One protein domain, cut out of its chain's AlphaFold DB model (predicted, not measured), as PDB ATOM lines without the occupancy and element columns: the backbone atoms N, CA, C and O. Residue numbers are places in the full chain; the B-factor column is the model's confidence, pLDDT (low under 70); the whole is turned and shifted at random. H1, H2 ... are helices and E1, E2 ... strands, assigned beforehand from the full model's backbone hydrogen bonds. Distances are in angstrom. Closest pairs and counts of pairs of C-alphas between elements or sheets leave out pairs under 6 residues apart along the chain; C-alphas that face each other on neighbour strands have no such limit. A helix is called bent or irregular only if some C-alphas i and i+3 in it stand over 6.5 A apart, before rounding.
ATOM      1  N   CYS A  35     197.398 164.324 241.455       65.94
ATOM      2  CA  CYS A  35     196.746 163.223 240.758       65.94
ATOM      3  C   CYS A  35     195.595 162.664 241.601       65.94
ATOM      4  O   CYS A  35     195.782 162.295 242.762       65.94
ATOM      5  N   TYR A  36     194.412 162.564 241.005       77.38
ATOM      6  CA  TYR A  36     193.268 161.833 241.548       77.38
ATOM      7  C   TYR A  36     192.843 160.775 240.533       77.38
ATOM      8  O   TYR A  36     192.624 161.125 239.381       77.38
ATOM      9  N   SER A  37     192.703 159.506 240.928       79.75
ATOM     10  CA  SER A  37     192.207 158.451 240.029       79.75
ATOM     11  C   SER A  37     190.791 158.026 240.402       79.75
ATOM     12  O   SER A  37     190.457 157.859 241.581       79.75
ATOM     13  N   ARG A  38     189.941 157.870 239.387       79.31
ATOM     14  CA  ARG A  38     188.565 157.406 239.518       79.31
ATOM     15  C   ARG A  38     188.020 156.881 238.197       79.31
ATOM     16  O   ARG A  38     188.212 157.489 237.154       79.31
ATOM     17  N   ASP A  39     187.239 155.803 238.269       82.75
ATOM     18  CA  ASP A  39     186.483 155.264 237.132       82.75
ATOM     19  C   ASP A  39     187.386 154.957 235.912       82.75
ATOM     20  O   ASP A  39     186.984 155.171 234.768       82.75
ATOM     21  N   GLY A  40     188.614 154.475 236.172       81.56
ATOM     22  CA  GLY A  40     189.629 154.143 235.158       81.56
ATOM     23  C   GLY A  40     190.345 155.348 234.536       81.56
ATOM     24  O   GLY A  40     190.936 155.220 233.461       81.56
ATOM     25  N   ARG A  41     190.237 156.519 235.168       84.38
ATOM     26  CA  ARG A  41     190.830 157.778 234.716       84.38
ATOM     27  C   ARG A  41     191.670 158.401 235.812       84.38
ATOM     28  O   ARG A  41     191.241 158.420 236.964       84.38
ATOM     29  N   SER A  42     192.764 159.039 235.423       84.75
ATOM     30  CA  SER A  42     193.577 159.890 236.285       84.75
ATOM     31  C   SER A  42     193.409 161.357 235.899       84.75
ATOM     32  O   SER A  42     193.496 161.737 234.732       84.75
ATOM     33  N   PHE A  43     193.144 162.195 236.893       84.06
ATOM     34  CA  PHE A  43     192.957 163.633 236.773       84.06
ATOM     35  C   PHE A  43     194.204 164.331 237.299       84.06
ATOM     36  O   PHE A  43     194.574 164.127 238.452       84.06
ATOM     37  N   TYR A  44     194.816 165.158 236.461       81.00
ATOM     38  CA  TYR A  44     196.051 165.874 236.749       81.00
ATOM     39  C   TYR A  44     195.816 167.383 236.727       81.00
ATOM     40  O   TYR A  44     195.225 167.916 235.783       81.00
ATOM     41  N   LEU A  45     196.317 168.063 237.753       80.31
ATOM     42  CA  LEU A  45     196.303 169.517 237.891       80.31
ATOM     43  C   LEU A  45     197.730 170.012 238.096       80.31
ATOM     44  O   LEU A  45     198.334 169.578 239.062       80.31
ATOM     45  N   ASP A  46     198.231 170.920 237.257       74.38
ATOM     46  CA  ASP A  46     199.503 171.614 237.501       74.38
ATOM     47  C   ASP A  46     199.306 172.947 238.258       74.38
ATOM     48  O   ASP A  46     198.261 173.588 238.164       74.38
ATOM     49  N   SER A  47     200.314 173.384 239.021       65.81
ATOM     50  CA  SER A  47     200.265 174.629 239.812       65.81
ATOM     51  C   SER A  47     200.036 175.893 238.975       65.81
ATOM     52  O   SER A  47     199.480 176.868 239.472       65.81
ATOM     53  N   GLU A  48     200.463 175.890 237.711       72.38
ATOM     54  CA  GLU A  48     200.277 177.011 236.777       72.38
ATOM     55  C   GLU A  48     198.865 177.047 236.172       72.38
ATOM     56  O   GLU A  48     198.420 178.080 235.669       72.38
ATOM     57  N   SER A  49     198.124 175.941 236.252       78.56
ATOM     58  CA  SER A  49     196.747 175.836 235.768       78.56
ATOM     59  C   SER A  49     195.747 176.581 236.641       78.56
ATOM     60  O   SER A  49     194.605 176.758 236.206       78.56
ATOM     61  N   ILE A  50     196.148 177.010 237.843       81.25
ATOM     62  CA  ILE A  50     195.350 177.879 238.707       81.25
ATOM     63  C   ILE A  50     195.619 179.326 238.297       81.25
ATOM     64  O   ILE A  50     196.685 179.878 238.574       81.25
ATOM     65  N   ASN A  51     194.637 179.953 237.657       76.81
ATOM     66  CA  ASN A  51     194.744 181.323 237.178       76.81
ATOM     67  C   ASN A  51     193.672 182.208 237.827       76.81
ATOM     68  O   ASN A  51     192.490 181.862 237.798       76.81
ATOM     69  N   ALA A  52     194.108 183.333 238.401       69.06
ATOM     70  CA  ALA A  52     193.242 184.377 238.946       69.06
ATOM     71  C   ALA A  52     193.202 185.653 238.078       69.06
ATOM     72  O   ALA A  52     192.374 186.539 238.274       69.06
ATOM     73  N   GLU A  53     194.087 185.759 237.092       61.72
ATOM     74  CA  GLU A  53     194.154 186.872 236.157       61.72
ATOM     75  C   GLU A  53     193.244 186.574 234.953       61.72
ATOM     76  O   GLU A  53     193.339 185.528 234.313       61.72
ATOM     77  N   SER A  54     192.366 187.513 234.589       68.25
ATOM     78  CA  SER A  54     191.380 187.364 233.493       68.25
ATOM     79  C   SER A  54     190.204 186.423 233.793       68.25
ATOM     80  O   SER A  54     189.777 185.635 232.942       68.25
ATOM     81  N   LEU A  55     189.663 186.514 235.006       77.62
ATOM     82  CA  LEU A  55     188.487 185.758 235.416       77.62
ATOM     83  C   LEU A  55     187.171 186.347 234.873       77.62
ATOM     84  O   LEU A  55     187.055 187.565 234.699       77.62
ATOM     85  N   PRO A  56     186.159 185.500 234.613       75.31
ATOM     86  CA  PRO A  56     184.779 185.947 234.470       75.31
ATOM     87  C   PRO A  56     184.327 186.738 235.702       75.31
ATOM     88  O   PRO A  56     184.877 186.580 236.791       75.31
ATOM     89  N   LYS A  57     183.297 187.570 235.528       75.50
ATOM     90  CA  LYS A  57     182.665 188.279 236.642       75.50
ATOM     91  C   LYS A  57     182.210 187.262 237.703       75.50
ATOM     92  O   LYS A  57     181.642 186.240 237.326       75.50
ATOM     93  N   ASP A  58     182.466 187.570 238.974       80.50
ATOM     94  CA  ASP A  58     182.073 186.757 240.134       80.50
ATOM     95  C   ASP A  58     182.803 185.395 240.213       80.50
ATOM     96  O   ASP A  58     182.248 184.387 240.622       80.50
ATOM     97  N   MET A  59     184.067 185.329 239.785       85.94
ATOM     98  CA  MET A  59     184.902 184.132 239.931       85.94
ATOM     99  C   MET A  59     186.215 184.493 240.614       85.94
ATOM    100  O   MET A  59     186.803 185.521 240.288       85.94
ATOM    101  N   ASP A  60     186.686 183.624 241.507       84.94
ATOM    102  CA  ASP A  60     187.940 183.810 242.248       84.94
ATOM    103  C   ASP A  60     189.085 182.982 241.670       84.94
ATOM    104  O   ASP A  60     190.241 183.401 241.700       84.94
ATOM    105  N   TYR A  61     188.768 181.804 241.120       85.00
ATOM    106  CA  TYR A  61     189.764 180.893 240.559       85.00
ATOM    107  C   TYR A  61     189.266 180.213 239.299       85.00
ATOM    108  O   TYR A  61     188.129 179.744 239.227       85.00
ATOM    109  N   ARG A  62     190.177 180.039 238.344       87.25
ATOM    110  CA  ARG A  62     190.024 179.108 237.231       87.25
ATOM    111  C   ARG A  62     191.096 178.039 237.316       87.25
ATOM    112  O   ARG A  62     192.256 178.347 237.564       87.25
ATOM    113  N   VAL A  63     190.707 176.801 237.050       86.62
ATOM    114  CA  VAL A  63     191.569 175.630 237.172       86.62
ATOM    115  C   VAL A  63     191.437 174.760 235.934       86.62
ATOM    116  O   VAL A  63     190.341 174.315 235.597       86.62
ATOM    117  N   LEU A  64     192.547 174.513 235.243       87.50
ATOM    118  CA  LEU A  64     192.604 173.555 234.139       87.50
ATOM    119  C   LEU A  64     193.008 172.167 234.655       87.50
ATOM    120  O   LEU A  64     194.044 172.007 235.289       87.50
ATOM    121  N   VAL A  65     192.201 171.156 234.339       87.12
ATOM    122  CA  VAL A  65     192.433 169.759 234.722       87.12
ATOM    123  C   VAL A  65     192.532 168.895 233.473       87.12
ATOM    124  O   VAL A  65     191.685 168.969 232.577       87.12
ATOM    125  N   LYS A  66     193.559 168.051 233.431       87.31
ATOM    126  CA  LYS A  66     193.840 167.103 232.347       87.31
ATOM    127  C   LYS A  66     193.388 165.713 232.787       87.31
ATOM    128  O   LYS A  66     193.822 165.230 233.827       87.31
ATOM    129  N   THR A  67     192.503 165.083 232.024       86.50
ATOM    130  CA  THR A  67     191.993 163.727 232.288       86.50
ATOM    131  C   THR A  67     192.679 162.743 231.359       86.50
ATOM    132  O   THR A  67     192.654 162.931 230.143       86.50
ATOM    133  N   VAL A  68     193.280 161.706 231.924       86.50
ATOM    134  CA  VAL A  68     194.075 160.698 231.223       86.50
ATOM    135  C   VAL A  68     193.462 159.322 231.464       86.50
ATOM    136  O   VAL A  68     193.017 159.032 232.575       86.50
ATOM    137  N   LEU A  69     193.439 158.478 230.436       84.50
ATOM    138  CA  LEU A  69     193.026 157.083 230.566       84.50
ATOM    139  C   LEU A  69     194.131 156.261 231.234       84.50
ATOM    140  O   LEU A  69     195.269 156.240 230.767       84.50
ATOM    141  N   ASP A  70     193.785 155.528 232.292       83.94
ATOM    142  CA  ASP A  70     194.766 154.735 233.047       83.94
ATOM    143  C   ASP A  70     195.327 153.563 232.221       83.94
ATOM    144  O   ASP A  70     196.434 153.092 232.468       83.94
ATOM    145  N   SER A  71     194.565 153.082 231.236       86.75
ATOM    146  CA  SER A  71     194.915 151.903 230.439       86.75
ATOM    147  C   SER A  71     196.049 152.136 229.443       86.75
ATOM    148  O   SER A  71     196.809 151.209 229.171       86.75
ATOM    149  N   ASP A  72     196.137 153.332 228.862       86.81
ATOM    150  CA  ASP A  72     197.086 153.645 227.787       86.81
ATOM    151  C   ASP A  72     197.824 154.979 227.980       86.81
ATOM    152  O   ASP A  72     198.705 155.316 227.189       86.81
ATOM    153  N   GLY A  73     197.497 155.733 229.034       81.69
ATOM    154  CA  GLY A  73     198.094 157.035 229.316       81.69
ATOM    155  C   GLY A  73     197.679 158.130 228.333       81.69
ATOM    156  O   GLY A  73     198.278 159.208 228.340       81.69
ATOM    157  N   SER A  74     196.683 157.889 227.478       83.69
ATOM    158  CA  SER A  74     196.219 158.880 226.512       83.69
ATOM    159  C   SER A  74     195.397 159.978 227.189       83.69
ATOM    160  O   SER A  74     194.611 159.736 228.107       83.69
ATOM    161  N   LEU A  75     195.589 161.221 226.739       85.56
ATOM    162  CA  LEU A  75     194.796 162.355 227.204       85.56
ATOM    163  C   LEU A  75     193.384 162.257 226.614       85.56
ATOM    164  O   LEU A  75     193.201 162.402 225.408       85.56
ATOM    165  N   GLU A  76     192.388 162.059 227.471       84.62
ATOM    166  CA  GLU A  76     190.982 161.955 227.078       84.62
ATOM    167  C   GLU A  76     190.342 163.341 226.935       84.62
ATOM    168  O   GLU A  76     189.627 163.613 225.969       84.62
ATOM    169  N   LYS A  77     190.573 164.231 227.911       82.00
ATOM    170  CA  LYS A  77     189.889 165.530 227.978       82.00
ATOM    171  C   LYS A  77     190.645 166.562 228.810       82.00
ATOM    172  O   LYS A  77     191.224 166.245 229.843       82.00
ATOM    173  N   ASN A  78     190.513 167.825 228.409       85.19
ATOM    174  CA  ASN A  78     190.805 168.986 229.245       85.19
ATOM    175  C   ASN A  78     189.496 169.595 229.757       85.19
ATOM    176  O   ASN A  78     188.620 169.943 228.961       85.19
ATOM    177  N   THR A  79     189.363 169.730 231.071       85.25
ATOM    178  CA  THR A  79     188.189 170.332 231.710       85.25
ATOM    179  C   THR A  79     188.627 171.560 232.488       85.25
ATOM    180  O   THR A  79     189.616 171.521 233.216       85.25
ATOM    181  N   VAL A  80     187.901 172.664 232.317       87.69
ATOM    182  CA  VAL A  80     188.149 173.897 233.064       87.69
ATOM    183  C   VAL A  80     187.085 174.025 234.141       87.69
ATOM    184  O   VAL A  80     185.891 174.025 233.843       87.69
ATOM    185  N   TYR A  81     187.537 174.140 235.381       87.50
ATOM    186  CA  TYR A  81     186.714 174.374 236.556       87.50
ATOM    187  C   TYR A  81     186.863 175.827 237.003       87.50
ATOM    188  O   TYR A  81     187.934 176.422 236.879       87.50
ATOM    189  N   GLY A  82     185.768 176.398 237.483       88.38
ATOM    190  CA  GLY A  82     185.680 177.747 238.021       88.38
ATOM    191  C   GLY A  82     185.261 177.663 239.475       88.38
ATOM    192  O   GLY A  82     184.443 176.812 239.824       88.38
ATOM    193  N   PHE A  83     185.816 178.514 240.324       86.81
ATOM    194  CA  PHE A  83     185.479 178.545 241.738       86.81
ATOM    195  C   PHE A  83     185.230 179.978 242.194       86.81
ATOM    196  O   PHE A  83     185.986 180.882 241.839       86.81
ATOM    197  N   GLU A  84     184.179 180.158 242.982       86.50
ATOM    198  CA  GLU A  84     183.730 181.430 243.545       86.50
ATOM    199  C   GLU A  84     183.462 181.247 245.039       86.50
ATOM    200  O   GLU A  84     182.862 180.259 245.459       86.50
ATOM    201  N   SER A  85     183.904 182.191 245.854       82.12
ATOM    202  CA  SER A  85     183.657 182.270 247.281       82.12
ATOM    203  C   SER A  85     182.412 183.113 247.531       82.12
ATOM    204  O   SER A  85     182.427 184.338 247.432       82.12
ATOM    205  N   GLN A  86     181.330 182.452 247.924       79.25
ATOM    206  CA  GLN A  86     180.079 183.080 248.323       79.25
ATOM    207  C   GLN A  86     179.879 182.916 249.831       79.25
ATOM    208  O   GLN A  86     179.756 181.798 250.327       79.25
ATOM    209  N   ASN A  87     179.818 184.023 250.582       76.12
ATOM    210  CA  ASN A  87     179.649 184.018 252.046       76.12
ATOM    211  C   ASN A  87     180.644 183.089 252.775       76.12
ATOM    212  O   ASN A  87     180.235 182.246 253.571       76.12
ATOM    213  N   ASP A  88     181.936 183.214 252.458       71.62
ATOM    214  CA  ASP A  88     183.019 182.362 252.974       71.62
ATOM    215  C   ASP A  88     182.865 180.872 252.639       71.62
ATOM    216  O   ASP A  88     183.423 180.013 253.323       71.62
ATOM    217  N   ILE A  89     182.116 180.530 251.592       73.44
ATOM    218  CA  ILE A  89     181.930 179.159 251.124       73.44
ATOM    219  C   ILE A  89     182.290 179.095 249.651       73.44
ATOM    220  O   ILE A  89     181.789 179.873 248.849       73.44
ATOM    221  N   LEU A  90     183.115 178.124 249.273       78.31
ATOM    222  CA  LEU A  90     183.455 177.949 247.872       78.31
ATOM    223  C   LEU A  90     182.381 177.164 247.114       78.31
ATOM    224  O   LEU A  90     182.049 176.047 247.517       78.31
ATOM    225  N   VAL A  91     181.942 177.712 245.986       84.06
ATOM    226  CA  VAL A  91     181.043 177.125 244.992       84.06
ATOM    227  C   VAL A  91     181.826 176.851 243.707       84.06
ATOM    228  O   VAL A  91     182.664 177.650 243.296       84.06
ATOM    229  N   ALA A  92     181.586 175.697 243.074       84.31
ATOM    230  CA  ALA A  92     182.320 175.266 241.885       84.31
ATOM    231  C   ALA A  92     181.426 175.173 240.640       84.31
ATOM    232  O   ALA A  92     180.339 174.593 240.680       84.31
ATOM    233  N   THR A  93     181.934 175.660 239.513       86.44
ATOM    234  CA  THR A  93     181.322 175.597 238.182       86.44
ATOM    235  C   THR A  93     182.263 174.914 237.188       86.44
ATOM    236  O   THR A  93     183.461 174.763 237.427       86.44
ATOM    237  N   ILE A  94     181.722 174.459 236.062       88.00
ATOM    238  CA  ILE A  94     182.477 173.843 234.967       88.00
ATOM    239  C   ILE A  94     182.247 174.666 233.707       88.00
ATOM    240  O   ILE A  94     181.115 175.045 233.400       88.00
ATOM    241  N   TYR A  95     183.311 174.923 232.957       86.88
ATOM    242  CA  TYR A  95     183.200 175.543 231.647       86.88
ATOM    243  C   TYR A  95     182.754 174.513 230.607       86.88
ATOM    244  O   TYR A  95     183.431 173.506 230.378       86.88
ATOM    245  N   ASP A  96     181.630 174.784 229.950       85.19
ATOM    246  CA  ASP A  96     181.175 174.053 228.776       85.19
ATOM    247  C   ASP A  96     181.692 174.758 227.508       85.19
ATOM    248  O   ASP A  96     181.162 175.808 227.122       85.19
ATOM    249  N   PRO A  97     182.709 174.199 226.823       81.94
ATOM    250  CA  PRO A  97     183.265 174.809 225.622       81.94
ATOM    251  C   PRO A  97     182.289 174.799 224.439       81.94
ATOM    252  O   PRO A  97     182.384 175.670 223.574       81.94
ATOM    253  N   SER A  98     181.342 173.857 224.390       85.81
ATOM    254  CA  SER A  98     180.346 173.774 223.317       85.81
ATOM    255  C   SER A  98     179.310 174.888 223.439       85.81
ATOM    256  O   SER A  98     178.954 175.507 222.439       85.81
ATOM    257  N   ALA A  99     178.864 175.180 224.661       85.81
ATOM    258  CA  ALA A  99     177.933 176.276 224.942       85.81
ATOM    259  C   ALA A  99     178.631 177.630 225.168       85.81
ATOM    260  O   ALA A  99     177.957 178.657 225.261       85.81
ATOM    261  N   LYS A 100     179.969 177.637 225.264       85.56
ATOM    262  CA  LYS A 100     180.793 178.786 225.671       85.56
ATOM    263  C   LYS A 100     180.297 179.434 226.969       85.56
ATOM    264  O   LYS A 100     180.338 180.655 227.109       85.56
ATOM    265  N   SER A 101     179.823 178.624 227.910       86.50
ATOM    266  CA  SER A 101     179.195 179.094 229.144       86.50
ATOM    267  C   SER A 101     179.645 178.290 230.358       86.50
ATOM    268  O   SER A 101     180.104 177.154 230.242       86.50
ATOM    269  N   TRP A 102     179.526 178.901 231.534       85.94
ATOM    270  CA  TRP A 102     179.745 178.234 232.812       85.94
ATOM    271  C   TRP A 102     178.456 177.569 233.262       85.94
ATOM    272  O   TRP A 102     177.376 178.151 233.156       85.94
ATOM    273  N   LYS A 103     178.569 176.335 233.739       85.00
ATOM    274  CA  LYS A 103     177.440 175.544 234.214       85.00
ATOM    275  C   LYS A 103     177.764 174.971 235.578       85.00
ATOM    276  O   LYS A 103     178.907 174.602 235.852       85.00
ATOM    277  N   PHE A 104     176.744 174.848 236.414       80.50
ATOM    278  CA  PHE A 104     176.871 174.025 237.603       80.50
ATOM    279  C   PHE A 104     177.060 172.563 237.174       80.50
ATOM    280  O   PHE A 104     176.421 172.125 236.212       80.50
ATOM    281  N   PRO A 105     177.952 171.806 237.836       72.06
ATOM    282  CA  PRO A 105     178.137 170.395 237.548       72.06
ATOM    283  C   PRO A 105     176.827 169.648 237.796       72.06
ATOM    284  O   PRO A 105     176.469 169.357 238.939       72.06
ATOM    285  N   GLU A 106     176.105 169.315 236.729       66.06
ATOM    286  CA  GLU A 106     175.040 168.327 236.808       66.06
ATOM    287  C   GLU A 106     175.692 166.967 237.127       66.06
ATOM    288  O   GLU A 106     176.767 166.652 236.626       66.06
ATOM    289  N   TYR A 107     175.048 166.158 237.975       58.94
ATOM    290  CA  TYR A 107     175.450 164.816 238.440       58.94
ATOM    291  C   TYR A 107     176.317 164.696 239.713       58.94
ATOM    292  O   TYR A 107     177.349 165.324 239.923       58.94
ATOM    293  N   ARG A 108     175.961 163.681 240.522       59.16
ATOM    294  CA  ARG A 108     176.732 163.175 241.681       59.16
ATOM    295  C   ARG A 108     178.145 162.685 241.320       59.16
ATOM    296  O   ARG A 108     178.946 162.453 242.223       59.16
ATOM    297  N   LYS A 109     178.441 162.484 240.032       67.88
ATOM    298  CA  LYS A 109     179.717 161.935 239.560       67.88
ATOM    299  C   LYS A 109     180.855 162.952 239.612       67.88
ATOM    300  O   LYS A 109     181.967 162.537 239.882       67.88
ATOM    301  N   GLU A 110     180.608 164.250 239.495       75.12
ATOM    302  CA  GLU A 110     181.696 165.244 239.546       75.12
ATOM    303  C   GLU A 110     182.080 165.633 240.984       75.12
ATOM    304  O   GLU A 110     183.179 166.121 241.219       75.12
ATOM    305  N   LYS A 111     181.230 165.356 241.989       76.94
ATOM    306  CA  LYS A 111     181.469 165.794 243.383       76.94
ATOM    307  C   LYS A 111     182.829 165.356 243.959       76.94
ATOM    308  O   LYS A 111     183.522 166.203 244.516       76.94
ATOM    309  N   PRO A 112     183.249 164.084 243.836       79.00
ATOM    310  CA  PRO A 112     184.564 163.654 244.317       79.00
ATOM    311  C   PRO A 112     185.728 164.301 243.563       79.00
ATOM    312  O   PRO A 112     186.746 164.586 244.181       79.00
ATOM    313  N   VAL A 113     185.559 164.570 242.262       81.69
ATOM    314  CA  VAL A 113     186.571 165.239 241.430       81.69
ATOM    315  C   VAL A 113     186.722 166.690 241.879       81.69
ATOM    316  O   VAL A 113     187.825 167.125 242.183       81.69
ATOM    317  N   LEU A 114     185.613 167.416 242.035       83.06
ATOM    318  CA  LEU A 114     185.596 168.799 242.522       83.06
ATOM    319  C   LEU A 114     186.210 168.933 243.914       83.06
ATOM    320  O   LEU A 114     187.015 169.831 244.146       83.06
ATOM    321  N   LYS A 115     185.872 168.016 244.826       81.88
ATOM    322  CA  LYS A 115     186.482 167.974 246.157       81.88
ATOM    323  C   LYS A 115     187.990 167.736 246.067       81.88
ATOM    324  O   LYS A 115     188.747 168.416 246.753       81.88
ATOM    325  N   ALA A 116     188.422 166.784 245.239       81.81
ATOM    326  CA  ALA A 116     189.837 166.485 245.055       81.81
ATOM    327  C   ALA A 116     190.597 167.685 244.474       81.81
ATOM    328  O   ALA A 116     191.665 168.019 244.981       81.81
ATOM    329  N   ILE A 117     190.029 168.372 243.476       83.62
ATOM    330  CA  ILE A 117     190.587 169.611 242.920       83.62
ATOM    331  C   ILE A 117     190.715 170.659 244.027       83.62
ATOM    332  O   ILE A 117     191.804 171.188 244.229       83.62
ATOM    333  N   TRP A 118     189.646 170.904 244.790       82.94
ATOM    334  CA  TRP A 118     189.663 171.910 245.851       82.94
ATOM    335  C   TRP A 118     190.742 171.650 246.900       82.94
ATOM    336  O   TRP A 118     191.543 172.532 247.205       82.94
ATOM    337  N   ASP A 119     190.799 170.429 247.427       81.12
ATOM    338  CA  ASP A 119     191.796 170.072 248.434       81.12
ATOM    339  C   ASP A 119     193.226 170.143 247.877       81.12
ATOM    340  O   ASP A 119     194.145 170.512 248.609       81.12
ATOM    341  N   SER A 120     193.406 169.867 246.583       78.88
ATOM    342  CA  SER A 120     194.701 169.971 245.899       78.88
ATOM    343  C   SER A 120     195.142 171.417 245.667       78.88
ATOM    344  O   SER A 120     196.335 171.694 245.654       78.88
ATOM    345  N   MET A 121     194.212 172.367 245.537       80.88
ATOM    346  CA  MET A 121     194.540 173.790 245.381       80.88
ATOM    347  C   MET A 121     194.983 174.452 246.693       80.88
ATOM    348  O   MET A 121     195.723 175.436 246.660       80.88
ATOM    349  N   LYS A 122     194.534 173.955 247.859       81.19
ATOM    350  CA  LYS A 122     194.788 174.589 249.173       81.19
ATOM    351  C   LYS A 122     196.273 174.846 249.466       81.19
ATOM    352  O   LYS A 122     196.588 175.959 249.894       81.19
ATOM    353  N   PRO A 123     197.208 173.897 249.239       78.69
ATOM    354  CA  PRO A 123     198.636 174.149 249.431       78.69
ATOM    355  C   PRO A 123     199.160 175.295 248.560       78.69
ATOM    356  O   PRO A 123     199.871 176.159 249.072       78.69
ATOM    357  N   TYR A 124     198.758 175.348 247.285       77.69
ATOM    358  CA  TYR A 124     199.135 176.420 246.362       77.69
ATOM    359  C   TYR A 124     198.599 177.778 246.820       77.69
ATOM    360  O   TYR A 124     199.361 178.738 246.947       77.69
ATOM    361  N   MET A 125     197.303 177.858 247.136       79.62
ATOM    362  CA  MET A 125     196.684 179.101 247.610       79.62
ATOM    363  C   MET A 125     197.348 179.587 248.903       79.62
ATOM    364  O   MET A 125     197.681 180.765 249.023       79.62
ATOM    365  N   LYS A 126     197.663 178.668 249.826       82.75
ATOM    366  CA  LYS A 126     198.426 178.973 251.043       82.75
ATOM    367  C   LYS A 126     199.828 179.507 250.733       82.75
ATOM    368  O   LYS A 126     200.229 180.503 251.327       82.75
ATOM    369  N   GLN A 127     200.566 178.871 249.822       79.06
ATOM    370  CA  GLN A 127     201.911 179.300 249.417       79.06
ATOM    371  C   GLN A 127     201.904 180.690 248.771       79.06
ATOM    372  O   GLN A 127     202.834 181.470 248.969       79.06
ATOM    373  N   LYS A 128     200.869 181.003 247.990       75.94
ATOM    374  CA  LYS A 128     200.722 182.275 247.272       75.94
ATOM    375  C   LYS A 128     200.010 183.364 248.079       75.94
ATOM    376  O   LYS A 128     199.793 184.444 247.541       75.94
ATOM    377  N   HIS A 129     199.675 183.108 249.347       79.69
ATOM    378  CA  HIS A 129     198.912 184.024 250.206       79.69
ATOM    379  C   HIS A 129     197.556 184.444 249.611       79.69
ATOM    380  O   HIS A 129     197.106 185.573 249.789       79.69
ATOM    381  N   ILE A 130     196.905 183.522 248.909       76.38
ATOM    382  CA  ILE A 130     195.581 183.708 248.326       76.38
ATOM    383  C   ILE A 130     194.534 183.245 249.353       76.38
ATOM    384  O   ILE A 130     194.648 182.144 249.895       76.38
ATOM    385  N   SER A 131     193.531 184.078 249.637       79.06
ATOM    386  CA  SER A 131     192.453 183.773 250.589       79.06
ATOM    387  C   SER A 131     191.511 182.694 250.060       79.06
ATOM    388  O   SER A 131     190.976 182.823 248.968       79.06
ATOM    389  N   TYR A 132     191.232 181.659 250.846       77.56
ATOM    390  CA  TYR A 132     190.307 180.592 250.458       77.56
ATOM    391  C   TYR A 132     189.438 180.154 251.636       77.56
ATOM    392  O   TYR A 132     189.804 180.354 252.793       77.56
ATOM    393  N   SER A 133     188.293 179.536 251.338       75.88
ATOM    394  CA  SER A 133     187.420 178.963 252.364       75.88
ATOM    395  C   SER A 133     187.933 177.609 252.864       75.88
ATOM    396  O   SER A 133     188.323 176.736 252.089       75.88
ATOM    397  N   ASP A 134     187.845 177.353 254.165       74.88
ATOM    398  CA  ASP A 134     188.088 176.003 254.687       74.88
ATOM    399  C   ASP A 134     187.005 175.005 254.241       74.88
ATOM    400  O   ASP A 134     187.245 173.791 254.177       74.88
ATOM    401  N   SER A 135     185.821 175.515 253.890       70.81
ATOM    402  CA  SER A 135     184.646 174.736 253.522       70.81
ATOM    403  C   SER A 135     184.317 174.851 252.032       70.81
ATOM    404  O   SER A 135     184.576 175.850 251.368       70.81
ATOM    405  N   TRP A 136     183.731 173.791 251.489       66.81
ATOM    406  CA  TRP A 136     183.279 173.741 250.103       66.81
ATOM    407  C   TRP A 136     181.806 173.343 250.097       66.81
ATOM    408  O   TRP A 136     181.446 172.346 250.735       66.81
ATOM    409  N   LYS A 137     180.960 174.103 249.393       67.50
ATOM    410  CA  LYS A 137     179.592 173.689 249.072       67.50
ATOM    411  C   LYS A 137     179.419 173.556 247.571       67.50
ATOM    412  O   LYS A 137     179.935 174.303 246.754       67.50
ATOM    413  N   TRP A 138     178.622 172.566 247.236       60.75
ATOM    414  CA  TRP A 138     178.006 172.417 245.937       60.75
ATOM    415  C   TRP A 138     176.567 172.880 246.150       60.75
ATOM    416  O   TRP A 138     175.917 172.319 247.036       60.75
TER     417      TRP A 138
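AT A GLANCE: This is residues 35 to 138 of the 139 residues of an uncharacterized protein of Acidaminococcaceae bacterium (UniProt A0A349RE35). One strongly twisted antiparallel sheet of six strands curls round a single helix, H1, which packs on one of its faces in two layers. The strands follow one another across the sheet as a meander, each strand the antiparallel neighbour of the one before, with E1 at one edge and the short E6 at the other. The printed part has 104 residues with six named strands and then one named helix, in the order E1 E2 E3 E4 E5 E6 H1, and its class is mixed, helices and strands. It is compact, with a radius of gyration of the C-alphas of 13.5 A, and rounded in outline, with spans of 41 by 32 by 26 A.

IN THESE COORDINATES: The longest strand by residues is E4, residues 75 to 86, 33.0 A from first to last C-alpha. On one side of it is E3, residues 61 to 69, 26.0 A long, and on the other side is E5, residues 89 to 96, 22.9 A long. E2 is residues 41 to 45, 13.3 A, and E1 is residues 35 to 38, 10.1 A, beginning at C-alpha 35 at (196.746, 163.223, 240.758). E6 is residues 101 to 103, 6.4 A. H1, residues 111 to 127, measures 25.2 A and ends at C-alpha 127 at (201.911, 179.300, 249.417); it is irregular, but only just, with C-alphas 120 and 123 6.7 A apart.

HOW THE PARTS SIT: E3 and E4 form a hairpin, antiparallel at 153 degrees, with N 63 and O 81 within hydrogen-bond range at 2.8 A. E4 and E5 form another, at 143 degrees, with N 84 and O 91 at 2.9 A. E5 is staggered: it pairs with E4 over residues 89 to 94 and with E6 over residues 94 to 96, where N 96 and O 101 are 2.8 A apart. Toward the other edge, N 44 of E2 and O 66 of E3 are 2.8 A apart, and N 36 of E1 and O 43 of E2 are 3.0 A apart. The edge strands E1 and E6 are apart. H1 is on the sheet, with 38 pairs of C-alphas within 10 A; its closest C-alphas to E1 are those of Ala 116 and Tyr 36, 6.8 A, and to E5 those of Leu 114 and Ala 92, 7.3 A. E3 and H1 are near each other, with 7 pairs of C-alphas within 10 A. In H1, 11 of 13 O i to N i+4 pairs are within hydrogen-bond range.

THE WHOLE: The two C-alphas farthest apart, those of Asp 72 and Asn 87, are 42.6 A apart. The printed part has no cut. The link from E2 to E3 is long, 15 residues, and within it residues 50 to 51 pair antiparallel with residues 62 to 63 of E3. The mean pLDDT of the printed part is 79.8; it is under 70 at residues 35, 47, 52 to 54, 106 to 109 and 136 to 138.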